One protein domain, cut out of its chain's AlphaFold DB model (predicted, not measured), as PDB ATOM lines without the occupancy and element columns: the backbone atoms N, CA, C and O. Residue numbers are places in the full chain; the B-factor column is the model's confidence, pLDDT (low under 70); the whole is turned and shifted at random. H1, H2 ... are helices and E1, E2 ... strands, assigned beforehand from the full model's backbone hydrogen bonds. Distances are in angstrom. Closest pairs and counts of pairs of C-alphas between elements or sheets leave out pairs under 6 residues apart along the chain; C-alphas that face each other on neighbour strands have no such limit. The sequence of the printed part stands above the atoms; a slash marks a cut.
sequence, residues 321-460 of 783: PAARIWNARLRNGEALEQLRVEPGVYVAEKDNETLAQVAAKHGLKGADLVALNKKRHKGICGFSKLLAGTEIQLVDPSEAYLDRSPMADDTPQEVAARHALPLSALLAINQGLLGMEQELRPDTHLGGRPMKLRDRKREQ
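This is residues 321 to 460 of the 783 residues of the protein "Chromo domain-containing protein" of Chrysochromulina tobinii (UniProt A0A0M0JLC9). The model shows two lobes end to end, joined by two strands of chain, residues 341 to 344 and 394 to 400. One lobe holds a very small two-stranded sheet, E1 and E2, with the crossed helices H3 and H4; the other is a loose cluster of H1, H5, H6 and H7 with long loops, and H2 lies on the way between the lobes, near H1. The 140 printed residues hold seven named helices and two named strands, in the order H1 H2 E1 H3 H4 E2 H5 H6 H7; the sheet, E1 - E2, is antiparallel. The class is mostly helix, but under half of the residues are in named elements. The whole is only just loose, close to compact, with a radius of gyration of the C-alphas of 17.3 A, and elongated, spanning 49 by 30 by 25 A.

E1 is residues 345 to 347 and E2 is residues 391 to 393. H3 is residues 355 to 361, 9.9 A long, and H4 is residues 366 to 374, 11.9 A. H1, residues 321 to 331, begins at C-alpha 321 at (46.386, 38.008, 229.340) and is 15.4 A long. H2 is residues 336 to 340, H5 residues 412 to 418 and H6 residues 423 to 430, 10.6 A long. H7, residues 456 to 460, ends at C-alpha 460 at (43.248, 47.729, 237.295).

E1 and E2 are antiparallel neighbours at 155 degrees, with N 346 and O 392 at 2.8 A and N 392 and O 346 at 2.8 A, both within hydrogen-bond range. The closest C-alphas of H4 and E2, those of Asn 373 and Gln 393, are 6.2 A apart. H3 and H4 touch at a steep tilt of 51 degrees, opposite ways; their closest C-alphas, of Ala 359 and Gly 366, are 5.3 A apart. H3 and H4 are apart from H1, H5, H6 and H7. H1 and H6 touch at a steep tilt of 55 degrees, opposite ways, closest at the C-alphas of Pro 321 and Ala 425, 4.4 A. H5 and H6 touch at a steep tilt of 62 degrees, opposite ways, closest at the C-alphas of Ala 416 and Leu 423, 5.3 A. H1 and H7 only just touch, with 3 pairs of C-alphas within 8 A, closest at Ala 322 and Glu 459, 6.2 A. H1 and H2 are close but not clearly touching, the C-alphas of Leu 330 and Leu 336 being 6.8 A apart. In H1 to H7 every O i to N i+4 pair is within hydrogen-bond range.

The C-alphas farthest apart, of Asn 352 and Gln 438, are 50.7 A apart. The printed part has no cut. The links H4 to E2, E2 to H5 and H6 to H7 are long, with 16, 18 and 25 residues; in the first, residues 385 to 386 pair antiparallel with residues 353 to 354. The mean pLDDT of the printed part is 78.1, and 30 residues are under 70, among them residues 336 to 343 and 455 to 460.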
ATOM      1  N   PRO A 321      45.723  37.467 230.533       85.75
ATOM      2  CA  PRO A 321      46.386  38.008 229.340       85.75
ATOM      3  C   PRO A 321      47.188  39.292 229.563       85.75
ATOM      4  O   PRO A 321      48.334  39.390 229.124       85.75
ATOM      5  N   ALA A 322      46.638  40.251 230.307       79.88
ATOM      6  CA  ALA A 322      47.320  41.519 230.532       79.88
ATOM      7  C   ALA A 322      48.591  41.360 231.393       79.88
ATOM      8  O   ALA A 322      49.638  41.923 231.077       79.88
ATOM      9  N   ALA A 323      48.557  40.490 232.411       81.69
ATOM     10  CA  ALA A 323      49.736  40.176 233.220       81.69
ATOM     11  C   ALA A 323      50.838  39.463 232.410       81.69
ATOM     12  O   ALA A 323      52.024  39.694 232.649       81.69
ATOM     13  N   ARG A 324      50.470  38.635 231.422       86.88
ATOM     14  CA  ARG A 324      51.430  37.996 230.502       86.88
ATOM     15  C   ARG A 324      52.119  39.010 229.603       86.88
ATOM     16  O   ARG A 324      53.334  38.946 229.442       86.88
ATOM     17  N   ILE A 325      51.355  39.944 229.040       86.44
ATOM     18  CA  ILE A 325      51.898  41.030 228.218       86.44
ATOM     19  C   ILE A 325      52.854  41.885 229.053       86.44
ATOM     20  O   ILE A 325      53.976  42.129 228.621       86.44
ATOM     21  N   TRP A 326      52.468  42.252 230.279       83.12
ATOM     22  CA  TRP A 326      53.342  42.959 231.221       83.12
ATOM     23  C   TRP A 326      54.672  42.225 231.460       83.12
ATOM     24  O   TRP A 326      55.746  42.810 231.315       83.12
ATOM     25  N   ASN A 327      54.616  40.926 231.774       86.38
ATOM     26  CA  ASN A 327      55.810  40.106 231.987       86.38
ATOM     27  C   ASN A 327      56.677  39.989 230.724       86.38
ATOM     28  O   ASN A 327      57.903  40.046 230.828       86.38
ATOM     29  N   ALA A 328      56.069  39.831 229.546       87.69
ATOM     30  CA  ALA A 328      56.784  39.735 228.276       87.69
ATOM     31  C   ALA A 328      57.569  41.018 227.973       87.69
ATOM     32  O   ALA A 328      58.756  40.948 227.672       87.69
ATOM     33  N   ARG A 329      56.954  42.189 228.165       85.50
ATOM     34  CA  ARG A 329      57.615  43.491 227.972       85.50
ATOM     35  C   ARG A 329      58.857  43.647 228.847       85.50
ATOM     36  O   ARG A 329      59.920  44.010 228.351       85.50
ATOM     37  N   LEU A 330      58.753  43.279 230.126       83.19
ATOM     38  CA  LEU A 330      59.898  43.279 231.044       83.19
ATOM     39  C   LEU A 330      61.010  42.312 230.600       83.19
ATOM     40  O   LEU A 330      62.187  42.659 230.676       83.19
ATOM     41  N   ARG A 331      60.665  41.116 230.098       85.81
ATOM     42  CA  ARG A 331      61.645  40.155 229.545       85.81
ATOM     43  C   ARG A 331      62.333  40.679 228.285       85.81
ATOM     44  O   ARG A 331      63.506  40.384 228.078       85.81
ATOM     45  N   ASN A 332      61.624  41.473 227.489       85.06
ATOM     46  CA  ASN A 332      62.127  42.070 226.252       85.06
ATOM     47  C   ASN A 332      63.021  43.301 226.499       85.06
ATOM     48  O   ASN A 332      63.454  43.947 225.548       85.06
ATOM     49  N   GLY A 333      63.333  43.616 227.762       78.31
ATOM     50  CA  GLY A 333      64.274  44.672 228.130       78.31
ATOM     51  C   GLY A 333      63.646  46.055 228.291       78.31
ATOM     52  O   GLY A 333      64.386  47.024 228.459       78.31
ATOM     53  N   GLU A 334      62.312  46.171 228.278       79.75
ATOM     54  CA  GLU A 334      61.661  47.427 228.649       79.75
ATOM     55  C   GLU A 334      61.961  47.756 230.113       79.75
ATOM     56  O   GLU A 334      61.720  46.952 231.021       79.75
ATOM     57  N   ALA A 335      62.509  48.951 230.345       73.06
ATOM     58  CA  ALA A 335      62.896  49.360 231.682       73.06
ATOM     59  C   ALA A 335      61.654  49.506 232.560       73.06
ATOM     60  O   ALA A 335      60.662  50.145 232.198       73.06
ATOM     61  N   LEU A 336      61.733  48.956 233.766       66.69
ATOM     62  CA  LEU A 336      60.626  48.976 234.704       66.69
ATOM     63  C   LEU A 336      60.211  50.414 235.059       66.69
ATOM     64  O   LEU A 336      59.034  50.684 235.256       66.69
ATOM     65  N   GLU A 337      61.148  51.358 235.089       64.88
ATOM     66  CA  GLU A 337      60.908  52.793 235.271       64.88
ATOM     67  C   GLU A 337      60.093  53.406 234.121       64.88
ATOM     68  O   GLU A 337      59.212  54.225 234.374       64.88
ATOM     69  N   GLN A 338      60.334  52.974 232.880       63.56
ATOM     70  CA  GLN A 338      59.581  53.421 231.700       63.56
ATOM     71  C   GLN A 338      58.167  52.839 231.675       63.56
ATOM     72  O   GLN A 338      57.250  53.488 231.197       63.56
ATOM     73  N   LEU A 339      57.978  51.637 232.221       65.56
ATOM     74  CA  LEU A 339      56.664  51.004 232.364       65.56
ATOM     75  C   LEU A 339      55.866  51.521 233.580       65.56
ATOM     76  O   LEU A 339      54.639  51.371 233.626       65.56
ATOM     77  N   ARG A 340      56.557  52.098 234.578       60.22
ATOM     78  CA  ARG A 340      55.973  52.742 235.774       60.22
ATOM     79  C   ARG A 340      55.373  54.105 235.465       60.22
ATOM     80  O   ARG A 340      54.347  54.452 236.045       60.22
ATOM     81  N   VAL A 341      56.053  54.892 234.635       57.22
ATOM     82  CA  VAL A 341      55.532  56.167 234.145       57.22
ATOM     83  C   VAL A 341      54.634  55.834 232.968       57.22
ATOM     84  O   VAL A 341      55.073  55.184 232.028       57.22
ATOM     85  N   GLU A 342      53.363  56.224 233.031       61.75
ATOM     86  CA  GLU A 342      52.460  55.982 231.906       61.75
ATOM     87  C   GLU A 342      53.088  56.574 230.631       61.75
ATOM     88  O   GLU A 342      53.523  57.730 230.660       61.75
ATOM     89  N   PRO A 343      53.168  55.824 229.520       63.62
ATOM     90  CA  PRO A 343      53.644  56.367 228.262       63.62
ATOM     91  C   PRO A 343      52.835  57.612 227.906       63.62
ATOM     92  O   PRO A 343      51.607  57.593 227.888       63.62
ATOM     93  N   GLY A 344      53.521  58.727 227.669       73.06
ATOM     94  CA  GLY A 344      52.844  60.009 227.503       73.06
ATOM     95  C   GLY A 344      52.441  60.679 228.817       73.06
ATOM     96  O   GLY A 344      51.530  61.490 228.796       73.06
ATOM     97  N   VAL A 345      53.107  60.410 229.942       76.81
ATOM     98  CA  VAL A 345      53.106  61.275 231.133       76.81
ATOM     99  C   VAL A 345      54.460  61.949 231.286       76.81
ATOM    100  O   VAL A 345      55.507  61.306 231.274       76.81
ATOM    101  N   TYR A 346      54.425  63.263 231.463       83.50
ATOM    102  CA  TYR A 346      55.558  64.087 231.844       83.50
ATOM    103  C   TYR A 346      55.586  64.274 233.356       83.50
ATOM    104  O   TYR A 346      54.560  64.586 233.959       83.50
ATOM    105  N   VAL A 347      56.761  64.136 233.964       81.06
ATOM    106  CA  VAL A 347      56.986  64.487 235.369       81.06
ATOM    107  C   VAL A 347      57.888  65.710 235.398       81.06
ATOM    108  O   VAL A 347      59.008  65.654 234.894       81.06
ATOM    109  N   ALA A 348      57.407  66.812 235.970       80.06
ATOM    110  CA  ALA A 348      58.180  68.045 236.052       80.06
ATOM    111  C   ALA A 348      59.467  67.824 236.862       80.06
ATOM    112  O   ALA A 348      59.425  67.454 238.034       80.06
ATOM    113  N   GLU A 349      60.623  68.047 236.240       75.75
ATOM    114  CA  GLU A 349      61.930  67.811 236.870       75.75
ATOM    115  C   GLU A 349      62.342  68.940 237.828       75.75
ATOM    116  O   GLU A 349      63.185  68.744 238.703       75.75
ATOM    117  N   LYS A 350      61.784  70.142 237.641       74.00
ATOM    118  CA  LYS A 350      62.141  71.366 238.371       74.00
ATOM    119  C   LYS A 350      60.902  72.208 238.644       74.00
ATOM    120  O   LYS A 350      59.931  72.156 237.894       74.00
ATOM    121  N   ASP A 351      60.984  73.034 239.678       73.75
ATOM    122  CA  ASP A 351      59.929  73.987 240.000       73.75
ATOM    123  C   ASP A 351      59.814  75.089 238.938       73.75
ATOM    124  O   ASP A 351      60.809  75.579 238.399       73.75
ATOM    125  N   ASN A 352      58.585  75.562 238.744       73.94
ATOM    126  CA  ASN A 352      58.193  76.721 237.945       73.94
ATOM    127  C   ASN A 352      58.229  76.569 236.417       73.94
ATOM    128  O   ASN A 352      58.010  77.567 235.726       73.94
ATOM    129  N   GLU A 353      58.428  75.365 235.878       84.38
ATOM    130  CA  GLU A 353      58.165  75.110 234.455       84.38
ATOM    131  C   GLU A 353      56.664  75.262 234.171       84.38
ATOM    132  O   GLU A 353      55.834  74.781 234.940       84.38
ATOM    133  N   THR A 354      56.285  75.962 233.103       84.44
ATOM    134  CA  THR A 354      54.868  76.162 232.772       84.44
ATOM    135  C   THR A 354      54.336  75.061 231.870       84.44
ATOM    136  O   THR A 354      55.056  74.492 231.050       84.44
ATOM    137  N   LEU A 355      53.031  74.801 231.946       82.25
ATOM    138  CA  LEU A 355      52.393  73.807 231.085       82.25
ATOM    139  C   LEU A 355      52.573  74.110 229.580       82.25
ATOM    140  O   LEU A 355      52.726  73.192 228.780       82.25
ATOM    141  N   ALA A 356      52.622  75.385 229.186       83.00
ATOM    142  CA  ALA A 356      52.926  75.796 227.815       83.00
ATOM    143  C   ALA A 356      54.369  75.468 227.394       83.00
ATOM    144  O   ALA A 356      54.595  75.105 226.240       83.00
ATOM    145  N   GLN A 357      55.339  75.567 228.310       86.31
ATOM    146  CA  GLN A 357      56.726  75.163 228.050       86.31
ATOM    147  C   GLN A 357      56.826  73.649 227.857       86.31
ATOM    148  O   GLN A 357      57.463  73.201 226.904       86.31
ATOM    149  N   VAL A 358      56.119  72.875 228.687       86.56
ATOM    150  CA  VAL A 358      56.001  71.419 228.523       86.56
ATOM    151  C   VAL A 358      55.367  71.078 227.170       86.56
ATOM    152  O   VAL A 358      55.917  70.276 226.421       86.56
ATOM    153  N   ALA A 359      54.259  71.730 226.803       86.12
ATOM    154  CA  ALA A 359      53.607  71.518 225.510       86.12
ATOM    155  C   ALA A 359      54.569  71.768 224.337       86.12
ATOM    156  O   ALA A 359      54.712  70.913 223.467       86.12
ATOM    157  N   ALA A 360      55.288  72.893 224.351       86.81
ATOM    158  CA  ALA A 360      56.250  73.237 223.308       86.81
ATOM    159  C   ALA A 360      57.414  72.234 223.225       86.81
ATOM    160  O   ALA A 360      57.777  71.810 222.128       86.81
ATOM    161  N   LYS A 361      57.962  71.808 224.371       88.94
ATOM    162  CA  LYS A 361      59.057  70.823 224.457       88.94
ATOM    163  C   LYS A 361      58.684  69.480 223.826       88.94
ATOM    164  O   LYS A 361      59.539  68.826 223.237       88.94
ATOM    165  N   HIS A 362      57.417  69.088 223.937       83.38
ATOM    166  CA  HIS A 362      56.899  67.822 223.419       83.38
ATOM    167  C   HIS A 362      56.163  67.956 222.073       83.38
ATOM    168  O   HIS A 362      55.598  66.976 221.595       83.38
ATOM    169  N   GLY A 363      56.173  69.140 221.446       84.38
ATOM    170  CA  GLY A 363      55.524  69.370 220.149       84.38
ATOM    171  C   GLY A 363      53.992  69.311 220.186       84.38
ATOM    172  O   GLY A 363      53.365  68.993 219.179       84.38
ATOM    173  N   LEU A 364      53.383  69.596 221.339       85.50
ATOM    174  CA  LEU A 364      51.940  69.526 221.574       85.50
ATOM    175  C   LEU A 364      51.300  70.919 221.556       85.50
ATOM    176  O   LEU A 364      51.927  71.926 221.897       85.50
ATOM    177  N   LYS A 365      50.008  70.986 221.225       86.69
ATOM    178  CA  LYS A 365      49.229  72.221 221.372       86.69
ATOM    179  C   LYS A 365      48.888  72.441 222.845       86.69
ATOM    180  O   LYS A 365      48.313  71.577 223.500       86.69
ATOM    181  N   GLY A 366      49.197  73.632 223.358       82.88
ATOM    182  CA  GLY A 366      48.964  73.967 224.767       82.88
ATOM    183  C   GLY A 366      47.496  73.863 225.200       82.88
ATOM    184  O   GLY A 366      47.231  73.443 226.320       82.88
ATOM    185  N   ALA A 367      46.543  74.194 224.320       82.81
ATOM    186  CA  ALA A 367      45.111  74.075 224.611       82.81
ATOM    187  C   ALA A 367      44.678  72.614 224.820       82.81
ATOM    188  O   ALA A 367      43.970  72.317 225.782       82.81
ATOM    189  N   ASP A 368      45.173  71.709 223.976       83.75
ATOM    190  CA  ASP A 368      44.872  70.278 224.049       83.75
ATOM    191  C   ASP A 368      45.494  69.670 225.314       83.75
ATOM    192  O   ASP A 368      44.835  68.940 226.055       83.75
ATOM    193  N   LEU A 369      46.732  70.068 225.637       87.19
ATOM    194  CA  LEU A 369      47.411  69.637 226.859       87.19
ATOM    195  C   LEU A 369      46.691  70.129 228.128       87.19
ATOM    196  O   LEU A 369      46.579  69.391 229.108       87.19
ATOM    197  N   VAL A 370      46.167  71.360 228.121       85.44
ATOM    198  CA  VAL A 370      45.328  71.887 229.209       85.44
ATOM    199  C   VAL A 370      44.045  71.075 229.334       85.44
ATOM    200  O   VAL A 370      43.728  70.625 230.433       85.44
ATOM    201  N   ALA A 371      43.318  70.859 228.234       84.94
ATOM    202  CA  ALA A 371      42.057  70.121 228.234       84.94
ATOM    203  C   ALA A 371      42.225  68.701 228.796       84.94
ATOM    204  O   ALA A 371      41.456  68.289 229.665       84.94
ATOM    205  N   LEU A 372      43.295  68.011 228.390       83.75
ATOM    206  CA  LEU A 372      43.644  66.668 228.851       83.75
ATOM    207  C   LEU A 372      43.899  66.598 230.369       83.75
ATOM    208  O   LEU A 372      43.581  65.601 231.017       83.75
ATOM    209  N   ASN A 373      44.434  67.667 230.966       86.62
ATOM    210  CA  ASN A 373      44.826  67.695 232.378       86.62
ATOM    211  C   ASN A 373      43.833  68.406 233.303       86.62
ATOM    212  O   ASN A 373      43.897  68.213 234.518       86.62
ATOM    213  N   LYS A 374      42.888  69.188 232.766       86.62
ATOM    214  CA  LYS A 374      41.973  70.048 233.540       86.62
ATOM    215  C   LYS A 374      41.090  69.295 234.530       86.62
ATOM    216  O   LYS A 374      40.765  69.826 235.589       86.62
ATOM    217  N   LYS A 375      40.729  68.047 234.216       80.56
ATOM    218  CA  LYS A 375      39.959  67.184 235.126       80.56
ATOM    219  C   LYS A 375      40.781  66.740 236.339       80.56
ATOM    220  O   LYS A 375      40.238  66.637 237.434       80.56
ATOM    221  N   ARG A 376      42.075  66.467 236.137       74.06
ATOM    222  CA  ARG A 376      43.003  66.017 237.188       74.06
ATOM    223  C   ARG A 376      43.491  67.188 238.038       74.06
ATOM    224  O   ARG A 376      43.583  67.061 239.251       74.06
ATOM    225  N   HIS A 377      43.766  68.317 237.397       79.31
ATOM    226  CA  HIS A 377      44.295  69.523 238.022       79.31
ATOM    227  C   HIS A 377      43.293  70.661 237.821       79.31
ATOM    228  O   HIS A 377      43.314  71.356 236.800       79.31
ATOM    229  N   LYS A 378      42.372  70.829 238.778       78.38
ATOM    230  CA  LYS A 378      41.340  71.873 238.707       78.38
ATOM    231  C   LYS A 378      41.996  73.255 238.581       78.38
ATOM    232  O   LYS A 378      42.887  73.593 239.351       78.38
ATOM    233  N   GLY A 379      41.551  74.049 237.605       74.50
ATOM    234  CA  GLY A 379      42.078  75.398 237.359       74.50
ATOM    235  C   GLY A 379      43.408  75.458 236.595       74.50
ATOM    236  O   GLY A 379      43.938  76.552 236.411       74.50
ATOM    237  N   ILE A 380      43.943  74.325 236.119       81.44
ATOM    238  CA  ILE A 380      45.155  74.321 235.293       81.44
ATOM    239  C   ILE A 380      44.916  75.055 233.962       81.44
ATOM    240  O   ILE A 380      43.882  74.893 233.309       81.44
ATOM    241  N   CYS A 381      45.882  75.869 233.555       83.12
ATOM    242  CA  CYS A 381      45.900  76.602 232.296       83.12
ATOM    243  C   CYS A 381      47.320  76.588 231.709       83.12
ATOM    244  O   CYS A 381      48.265  76.118 232.343       83.12
ATOM    245  N   GLY A 382      47.502  77.109 230.492       75.06
ATOM    246  CA  GLY A 382      48.808  77.078 229.818       75.06
ATOM    247  C   GLY A 382      49.936  77.769 230.602       75.06
ATOM    248  O   GLY A 382      51.101  77.412 230.458       75.06
ATOM    249  N   PHE A 383      49.599  78.722 231.475       82.88
ATOM    250  CA  PHE A 383      50.562  79.469 232.292       82.88
ATOM    251  C   PHE A 383      50.770  78.884 233.693       82.88
ATOM    252  O   PHE A 383      51.577  79.414 234.455       82.88
ATOM    253  N   SER A 384      50.058  77.810 234.049       81.81
ATOM    254  CA  SER A 384      50.226  77.146 235.339       81.81
ATOM    255  C   SER A 384      51.662  76.660 235.495       81.81
ATOM    256  O   SER A 384      52.163  75.908 234.658       81.81
ATOM    257  N   LYS A 385      52.310  77.113 236.568       83.56
ATOM    258  CA  LYS A 385      53.653  76.698 236.976       83.56
ATOM    259  C   LYS A 385      53.572  75.364 237.708       83.56
ATOM    260  O   LYS A 385      52.800  75.229 238.655       83.56
ATOM    261  N   LEU A 386      54.362  74.401 237.260       78.62
ATOM    262  CA  LEU A 386      54.449  73.061 237.822       78.62
ATOM    263  C   LEU A 386      55.484  73.044 238.949       78.62
ATOM    264  O   LEU A 386      56.516  73.709 238.859       78.62
ATOM    265  N   LEU A 387      55.204  72.294 240.011       71.06
ATOM    266  CA  LEU A 387      56.202  71.973 241.028       71.06
ATOM    267  C   LEU A 387      56.976  70.730 240.583       71.06
ATOM    268  O   LEU A 387      56.452  69.898 239.838       71.06
ATOM    269  N   ALA A 388      58.211  70.577 241.047       72.94
ATOM    270  CA  ALA A 388      58.986  69.372 240.814       72.94
ATOM    271  C   ALA A 388      58.210  68.144 241.325       72.94
ATOM    272  O   ALA A 388      57.686  68.125 242.440       72.94
ATOM    273  N   GLY A 389      58.113  67.117 240.483       68.12
ATOM    274  CA  GLY A 389      57.313  65.920 240.727       68.12
ATOM    275  C   GLY A 389      55.849  66.011 240.279       68.12
ATOM    276  O   GLY A 389      55.145  65.008 240.376       68.12
ATOM    277  N   THR A 390      55.365  67.153 239.771       77.19
ATOM    278  CA  THR A 390      54.009  67.239 239.201       77.19
ATOM    279  C   THR A 390      53.905  66.393 237.929       77.19
ATOM    280  O   THR A 390      54.651  66.595 236.973       77.19
ATOM    281  N   GLU A 391      52.937  65.473 237.901       83.75
ATOM    282  CA  GLU A 391      52.631  64.633 236.739       83.75
ATOM    283  C   GLU A 391      51.606  65.306 235.807       83.75
ATOM    284  O   GLU A 391      50.503  65.671 236.235       83.75
ATOM    285  N   ILE A 392      51.945  65.407 234.522       85.06
ATOM    286  CA  ILE A 392      51.122  65.954 233.440       85.06
ATOM    287  C   ILE A 392      50.927  64.889 232.363       85.06
ATOM    288  O   ILE A 392      51.886  64.346 231.827       85.06
ATOM    289  N   GLN A 393      49.677  64.611 232.010       86.31
ATOM    290  CA  GLN A 393      49.324  63.761 230.876       86.31
ATOM    291  C   GLN A 393      49.649  64.500 229.576       86.31
ATOM    292  O   GLN A 393      49.095  65.560 229.322       86.31
ATOM    293  N   LEU A 394      50.557  63.965 228.774       84.69
ATOM    294  CA  LEU A 394      50.907  64.433 227.433       84.69
ATOM    295  C   LEU A 394      50.029  63.805 226.344       84.69
ATOM    296  O   LEU A 394      49.888  64.391 225.275       84.69
ATOM    297  N   VAL A 395      49.469  62.617 226.589       79.75
ATOM    298  CA  VAL A 395      48.599  61.898 225.647       79.75
ATOM    299  C   VAL A 395      47.403  61.297 226.385       79.75
ATOM    300  O   VAL A 395      47.473  61.084 227.596       79.75
ATOM    301  N   ASP A 396      46.306  61.030 225.673       71.62
ATOM    302  CA  ASP A 396      45.168  60.312 226.239       71.62
ATOM    303  C   ASP A 396      45.633  58.950 226.803       71.62
ATOM    304  O   ASP A 396      46.256  58.163 226.081       71.62
ATOM    305  N   PRO A 397      45.346  58.635 228.081       63.84
ATOM    306  CA  PRO A 397      45.704  57.354 228.689       63.84
ATOM    307  C   PRO A 397      45.172  56.123 227.940       63.84
ATOM    308  O   PRO A 397      45.753  55.044 228.050       63.84
ATOM    309  N   SER A 398      44.072  56.256 227.195       62.28
ATOM    310  CA  SER A 398      43.532  55.192 226.340       62.28
ATOM    311  C   SER A 398      44.366  54.949 225.075       62.28
ATOM    312  O   SER A 398      44.342  53.842 224.541       62.28
ATOM    313  N   GLU A 399      45.167  55.933 224.660       64.69
ATOM    314  CA  GLU A 399      46.046  55.896 223.484       64.69
ATOM    315  C   GLU A 399      47.534  55.695 223.829       64.69
ATOM    316  O   GLU A 399      48.379  55.476 222.955       64.69
ATOM    317  N   ALA A 400      47.893  55.785 225.111       61.72
ATOM    318  CA  ALA A 400      49.259  55.628 225.622       61.72
ATOM    319  C   ALA A 400      49.872  54.250 225.317       61.72
ATOM    320  O   ALA A 400      51.078  54.129 225.114       61.72
ATOM    321  N   TYR A 401      49.036  53.215 225.262       70.25
ATOM    322  CA  TYR A 401      49.459  51.825 225.074       70.25
ATOM    323  C   TYR A 401      49.033  51.236 223.738       70.25
ATOM    324  O   TYR A 401      49.050  50.020 223.574       70.25
ATOM    325  N   LEU A 402      48.619  52.080 222.803       73.69
ATOM    326  CA  LEU A 402      48.329  51.659 221.447       73.69
ATOM    327  C   LEU A 402      49.635  51.513 220.662       73.69
ATOM    328  O   LEU A 402      50.522  52.360 220.786       73.69
ATOM    329  N   ASP A 403      49.750  50.472 219.838       72.25
ATOM    330  CA  ASP A 403      50.742  50.480 218.766       72.25
ATOM    331  C   ASP A 403      50.411  51.666 217.847       72.25
ATOM    332  O   ASP A 403      49.310  51.736 217.299       72.25
ATOM    333  N   ARG A 404      51.333  52.629 217.730       60.19
ATOM    334  CA  ARG A 404      51.170  53.851 216.920       60.19
ATOM    335  C   ARG A 404      51.781  53.732 215.530       60.19
ATOM    336  O   ARG A 404      51.778  54.702 214.777       60.19
ATOM    337  N   SER A 405      52.341  52.573 215.200       55.03
ATOM    338  CA  SER A 405      52.914  52.285 213.890       55.03
ATOM    339  C   SER A 405      52.244  51.138 213.119       55.03
ATOM    340  O   SER A 405      52.950  50.557 212.292       55.03
ATOM    341  N   PRO A 406      50.944  50.791 213.300       59.41
ATOM    342  CA  PRO A 406      50.360  49.791 212.436       59.41
ATOM    343  C   PRO A 406      50.298  50.324 211.011       59.41
ATOM    344  O   PRO A 406      49.657  51.346 210.744       59.41
ATOM    345  N   MET A 407      50.987  49.646 210.095       59.59
ATOM    346  CA  MET A 407      50.804  49.895 208.670       59.59
ATOM    347  C   MET A 407      49.383  49.476 208.260       59.59
ATOM    348  O   MET A 407      48.683  48.773 208.992       59.59
ATOM    349  N   ALA A 408      48.901  49.956 207.113       62.66
ATOM    350  CA  ALA A 408      47.531  49.680 206.669       62.66
ATOM    351  C   ALA A 408      47.244  48.167 206.518       62.66
ATOM    352  O   ALA A 408      46.097  47.742 206.653       62.66
ATOM    353  N   ASP A 409      48.289  47.383 206.269       74.25
ATOM    354  CA  ASP A 409      48.315  45.940 206.050       74.25
ATOM    355  C   ASP A 409      48.674  45.109 207.290       74.25
ATOM    356  O   ASP A 409      48.575  43.889 207.221       74.25
ATOM    357  N   ASP A 410      49.017  45.736 208.420       85.31
ATOM    358  CA  ASP A 410      49.400  45.002 209.626       85.31
ATOM    359  C   ASP A 410      48.296  44.045 210.100       85.31
ATOM    360  O   ASP A 410      47.100  44.365 210.106       85.31
ATOM    361  N   THR A 411      48.735  42.900 210.607       89.50
ATOM    362  CA  THR A 411      47.922  41.889 211.281       89.50
ATOM    363  C   THR A 411      48.301  41.771 212.765       89.50
ATOM    364  O   THR A 411      49.436  42.081 213.150       89.50
ATOM    365  N   PRO A 412      47.406  41.277 213.646       90.25
ATOM    366  CA  PRO A 412      47.751  40.984 215.037       90.25
ATOM    367  C   PRO A 412      48.993  40.110 215.209       90.25
ATOM    368  O   PRO A 412      49.757  40.304 216.156       90.25
ATOM    369  N   GLN A 413      49.215  39.159 214.299       92.00
ATOM    370  CA  GLN A 413      50.399  38.306 214.297       92.00
ATOM    371  C   GLN A 413      51.692  39.100 214.076       92.00
ATOM    372  O   GLN A 413      52.679  38.863 214.776       92.00
ATOM    373  N   GLU A 414      51.695  40.054 213.148       90.31
ATOM    374  CA  GLU A 414      52.856  40.906 212.871       90.31
ATOM    375  C   GLU A 414      53.121  41.886 214.013       90.31
ATOM    376  O   GLU A 414      54.272  42.044 214.426       90.31
ATOM    377  N   VAL A 415      52.069  42.470 214.594       88.44
ATOM    378  CA  VAL A 415      52.178  43.326 215.786       88.44
ATOM    379  C   VAL A 415      52.758  42.533 216.962       88.44
ATOM    380  O   VAL A 415      53.707  42.981 217.610       88.44
ATOM    381  N   ALA A 416      52.247  41.327 217.228       90.50
ATOM    382  CA  ALA A 416      52.764  40.460 218.285       90.50
ATOM    383  C   ALA A 416      54.246  40.116 218.071       90.50
ATOM    384  O   ALA A 416      55.033  40.195 219.014       90.50
ATOM    385  N   ALA A 417      54.642  39.785 216.838       89.75
ATOM    386  CA  ALA A 417      56.031  39.489 216.500       89.75
ATOM    387  C   ALA A 417      56.946  40.711 216.677       89.75
ATOM    388  O   ALA A 417      58.021  40.588 217.265       89.75
ATOM    389  N   ARG A 418      56.508  41.895 216.232       87.31
ATOM    390  CA  ARG A 418      57.260  43.158 216.319       87.31
ATOM    391  C   ARG A 418      57.593  43.548 217.755       87.31
ATOM    392  O   ARG A 418      58.716  43.962 218.027       87.31
ATOM    393  N   HIS A 419      56.628  43.403 218.659       84.62
ATOM    394  CA  HIS A 419      56.784  43.745 220.080       84.62
ATOM    395  C   HIS A 419      57.220  42.549 220.943       84.62
ATOM    396  O   HIS A 419      57.333  42.678 222.163       84.62
ATOM    397  N   ALA A 420      57.450  41.383 220.323       86.88
ATOM    398  CA  ALA A 420      57.734  40.110 220.987       86.88
ATOM    399  C   ALA A 420      56.734  39.796 222.124       86.88
ATOM    400  O   ALA A 420      57.107  39.408 223.235       86.88
ATOM    401  N   LEU A 421      55.441  39.990 221.843       89.56
ATOM    402  CA  LEU A 421      54.334  39.748 222.766       89.56
ATOM    403  C   LEU A 421      53.635  38.410 222.472       89.56
ATOM    404  O   LEU A 421      53.580  37.982 221.318       89.56
ATOM    405  N   PRO A 422      53.034  37.751 223.481       90.62
ATOM    406  CA  PRO A 422      52.243  36.548 223.249       90.62
ATOM    407  C   PRO A 422      50.989  36.872 222.423       90.62
ATOM    408  O   PRO A 422      50.102  37.584 222.898       90.62
ATOM    409  N   LEU A 423      50.890  36.315 221.211       91.38
ATOM    410  CA  LEU A 423      49.790  36.584 220.274       91.38
ATOM    411  C   LEU A 423      48.407  36.311 220.881       91.38
ATOM    412  O   LEU A 423      47.518  37.147 220.773       91.38
ATOM    413  N   SER A 424      48.227  35.178 221.562       89.44
ATOM    414  CA  SER A 424      46.944  34.830 222.190       89.44
ATOM    415  C   SER A 424      46.517  35.844 223.254       89.44
ATOM    416  O   SER A 424      45.350  36.217 223.320       89.44
ATOM    417  N   ALA A 425      47.463  36.342 224.055       89.12
ATOM    418  CA  ALA A 425      47.180  37.367 225.052       89.12
ATOM    419  C   ALA A 425      46.862  38.719 224.400       89.12
ATOM    420  O   ALA A 425      45.967  39.426 224.862       89.12
ATOM    421  N   LEU A 426      47.576  39.064 223.322       89.19
ATOM    422  CA  LEU A 426      47.350  40.287 222.558       89.19
ATOM    423  C   LEU A 426      45.958  40.293 221.912       89.19
ATOM    424  O   LEU A 426      45.255  41.298 222.007       89.19
ATOM    425  N   LEU A 427      45.542  39.173 221.316       89.44
ATOM    426  CA  LEU A 427      44.187  38.992 220.791       89.44
ATOM    427  C   LEU A 427      43.150  39.140 221.911       89.44
ATOM    428  O   LEU A 427      42.244  39.959 221.790       89.44
ATOM    429  N   ALA A 428      43.340  38.452 223.043       85.00
ATOM    430  CA  ALA A 428      42.399  38.469 224.163       85.00
ATOM    431  C   ALA A 428      42.106  39.882 224.702       85.00
ATOM    432  O   ALA A 428      40.952  40.216 224.967       85.00
ATOM    433  N   ILE A 429      43.122  40.746 224.846       83.06
ATOM    434  CA  ILE A 429      42.916  42.124 225.339       83.06
ATOM    435  C   ILE A 429      42.342  43.084 224.282       83.06
ATOM    436  O   ILE A 429      41.866  44.163 224.635       83.06
ATOM    437  N   ASN A 430      42.382  42.710 223.001       84.19
ATOM    438  CA  ASN A 430      41.871  43.512 221.883       84.19
ATOM    439  C   ASN A 430      40.547  42.989 221.309       84.19
ATOM    440  O   ASN A 430      39.948  43.656 220.463       84.19
ATOM    441  N   GLN A 431      40.065  41.839 221.781       78.94
ATOM    442  CA  GLN A 431      38.788  41.265 221.377       78.94
ATOM    443  C   GLN A 431      37.646  42.266 221.621       78.94
ATOM    444  O   GLN A 431      37.495  42.792 222.725       78.94
ATOM    445  N   GLY A 432      36.875  42.575 220.572       70.00
ATOM    446  CA  GLY A 432      35.767  43.541 220.610       70.00
ATOM    447  C   GLY A 432      36.166  45.028 220.622       70.00
ATOM    448  O   GLY A 432      35.305  45.886 220.460       70.00
ATOM    449  N   LEU A 433      37.453  45.371 220.757       66.19
ATOM    450  CA  LEU A 433      37.902  46.768 220.848       66.19
ATOM    451  C   LEU A 433      37.818  47.524 219.512       66.19
ATOM    452  O   LEU A 433      37.612  48.733 219.490       66.19
ATOM    453  N   LEU A 434      37.996  46.822 218.394       63.59
ATOM    454  CA  LEU A 434      38.136  47.434 217.068       63.59
ATOM    455  C   LEU A 434      36.801  47.718 216.360       63.59
ATOM    456  O   LEU A 434      36.807  47.998 215.157       63.59
ATOM    457  N   GLY A 435      35.671  47.594 217.074       60.12
ATOM    458  CA  GLY A 435      34.328  47.692 216.489       60.12
ATOM    459  C   GLY A 435      34.102  46.696 215.347       60.12
ATOM    460  O   GLY A 435      33.282  46.934 214.468       60.12
ATOM    461  N   MET A 436      34.896  45.623 215.302       60.84
ATOM    462  CA  MET A 436      34.765  44.570 214.308       60.84
ATOM    463  C   MET A 436      33.628  43.648 214.744       60.84
ATOM    464  O   MET A 436      33.698  43.054 215.815       60.84
ATOM    465  N   GLU A 437      32.608  43.503 213.898       56.91
ATOM    466  CA  GLU A 437      31.554  42.490 214.079       56.91
ATOM    467  C   GLU A 437      32.107  41.056 213.962       56.91
ATOM    468  O   GLU A 437      31.471  40.098 214.391       56.91
ATOM    469  N   GLN A 438      33.304  40.903 213.383       64.12
ATOM    470  CA  GLN A 438      34.000  39.629 213.235       64.12
ATOM    471  C   GLN A 438      35.048  39.435 214.334       64.12
ATOM    472  O   GLN A 438      35.738  40.373 214.732       64.12
ATOM    473  N   GLU A 439      35.195  38.185 214.770       77.69
ATOM    474  CA  GLU A 439      36.229  37.748 215.706       77.69
ATOM    475  C   GLU A 439      37.635  38.125 215.208       77.69
ATOM    476  O   GLU A 439      37.984  37.891 214.044       77.69
ATOM    477  N   LEU A 440      38.451  38.703 216.098       83.62
ATOM    478  CA  LEU A 440      39.818  39.095 215.783       83.62
ATOM    479  C   LEU A 440      40.703  37.845 215.677       83.62
ATOM    480  O   LEU A 440      40.955  37.151 216.660       83.62
ATOM    481  N   ARG A 441      41.199  37.568 214.473       87.88
ATOM    482  CA  ARG A 441      42.077  36.430 214.159       87.88
ATOM    483  C   ARG A 441      43.525  36.880 213.937       87.88
ATOM    484  O   ARG A 441      43.739  38.048 213.608       87.88
ATOM    485  N   PRO A 442      44.515  35.973 214.061       90.50
ATOM    486  CA  PRO A 442      45.929  36.274 213.820       90.50
ATOM    487  C   PRO A 442      46.226  37.063 212.537       90.50
ATOM    488  O   PRO A 442      47.079  37.942 212.561       90.50
ATOM    489  N   ASP A 443      45.501  36.770 211.458       91.00
ATOM    490  CA  ASP A 443      45.643  37.293 210.093       91.00
ATOM    491  C   ASP A 443      44.630  38.403 209.745       91.00
ATOM    492  O   ASP A 443      44.511  38.830 208.590       91.00
ATOM    493  N   THR A 444      43.868  38.885 210.731       87.94
ATOM    494  CA  THR A 444      42.889  39.953 210.501       87.94
ATOM    495  C   THR A 444      43.607  41.240 210.129       87.94
ATOM    496  O   THR A 444      44.404  41.751 210.909       87.94
ATOM    497  N   HIS A 445      43.294  41.798 208.962       86.62
ATOM    498  CA  HIS A 445      43.894  43.053 208.526       86.62
ATOM    499  C   HIS A 445      43.369  44.202 209.389       86.62
ATOM    500  O   HIS A 445      42.158  44.452 209.470       86.62
ATOM    501  N   LEU A 446      44.283  44.919 210.038       82.31
ATOM    502  CA  LEU A 446      43.927  45.992 210.956       82.31
ATOM    503  C   LEU A 446      43.413  47.229 210.210       82.31
ATOM    504  O   LEU A 446      42.598  47.972 210.763       82.31
ATOM    505  N   GLY A 447      43.819  47.439 208.952       80.25
ATOM    506  CA  GLY A 447      43.406  48.606 208.169       80.25
ATOM    507  C   GLY A 447      43.926  49.911 208.774       80.25
ATOM    508  O   GLY A 447      43.214  50.912 208.770       80.25
ATOM    509  N   GLY A 448      45.115  49.874 209.387       75.62
ATOM    510  CA  GLY A 448      45.705  50.995 210.125       75.62
ATOM    511  C   GLY A 448      45.100  51.244 211.512       75.62
ATOM    512  O   GLY A 448      45.453  52.229 212.161       75.62
ATOM    513  N   ARG A 449      44.192  50.382 211.997       80.25
ATOM    514  CA  ARG A 449      43.664  50.493 213.364       80.25
ATOM    515  C   ARG A 449      44.711  50.050 214.397       80.25
ATOM    516  O   ARG A 449      45.320  48.995 214.228       80.25
ATOM    517  N   PRO A 450      44.893  50.806 215.488       79.25
ATOM    518  CA  PRO A 450      45.877  50.478 216.510       79.25
ATOM    519  C   PRO A 450      45.450  49.307 217.404       79.25
ATOM    520  O   PRO A 450      44.273  49.157 217.723       79.25
ATOM    521  N   MET A 451      46.420  48.524 217.886       82.50
ATOM    522  CA  MET A 451      46.201  47.496 218.912       82.50
ATOM    523  C   MET A 451      46.666  47.975 220.283       82.50
ATOM    524  O   MET A 451      47.737  48.567 220.405       82.50
ATOM    525  N   LYS A 452      45.923  47.652 221.342       82.50
ATOM    526  CA  LYS A 452      46.405  47.792 222.719       82.50
ATOM    527  C   LYS A 452      47.518  46.789 222.988       82.50
ATOM    528  O   LYS A 452      47.315  45.585 222.872       82.50
ATOM    529  N   LEU A 453      48.655  47.295 223.445       81.88
ATOM    530  CA  LEU A 453      49.819  46.553 223.941       81.88
ATOM    531  C   LEU A 453      49.855  46.500 225.478       81.88
ATOM    532  O   LEU A 453      50.847  46.085 226.078       81.88
ATOM    533  N   ARG A 454      48.803  47.013 226.121       75.94
ATOM    534  CA  ARG A 454      48.538  46.962 227.561       75.94
ATOM    535  C   ARG A 454      47.075  47.334 227.778       75.94
ATOM    536  O   ARG A 454      46.605  48.301 227.180       75.94
ATOM    537  N   ASP A 455      46.365  46.618 228.642       68.81
ATOM    538  CA  ASP A 455      45.013  47.014 229.040       68.81
ATOM    539  C   ASP A 455      44.981  47.313 230.532       68.81
ATOM    540  O   ASP A 455      44.710  46.453 231.365       68.81
ATOM    541  N   ARG A 456      45.240  48.581 230.860       57.22
ATOM    542  CA  ARG A 456      45.214  49.062 232.237       57.22
ATOM    543  C   ARG A 456      43.835  48.886 232.878       57.22
ATOM    544  O   ARG A 456      43.783  48.708 234.083       57.22
ATOM    545  N   LYS A 457      42.730  48.924 232.122       57.44
ATOM    546  CA  LYS A 457      41.388  48.711 232.688       57.44
ATOM    547  C   LYS A 457      41.189  47.257 233.089       57.44
ATOM    548  O   LYS A 457      40.701  47.044 234.177       57.44
ATOM    549  N   ARG A 458      41.662  46.288 232.305       57.50
ATOM    550  CA  ARG A 458      41.644  44.866 232.704       57.50
ATOM    551  C   ARG A 458      42.754  44.497 233.697       57.50
ATOM    552  O   ARG A 458      42.658  43.484 234.382       57.50
ATOM    553  N   GLU A 459      43.821  45.299 233.783       51.50
ATOM    554  CA  GLU A 459      44.862  45.188 234.821       51.50
ATOM    555  C   GLU A 459      44.454  45.843 236.145       51.50
ATOM    556  O   GLU A 459      44.945  45.400 237.175       51.50
ATOM    557  N   GLN A 460      43.634  46.906 236.130       42.06
ATOM    558  CA  GLN A 460      43.248  47.729 237.295       42.06
ATOM    559  C   GLN A 460      41.781  47.635 237.694       42.06
ATOM    560  O   GLN A 460      41.442  48.013 238.811       42.06
TER     561      GLN A 460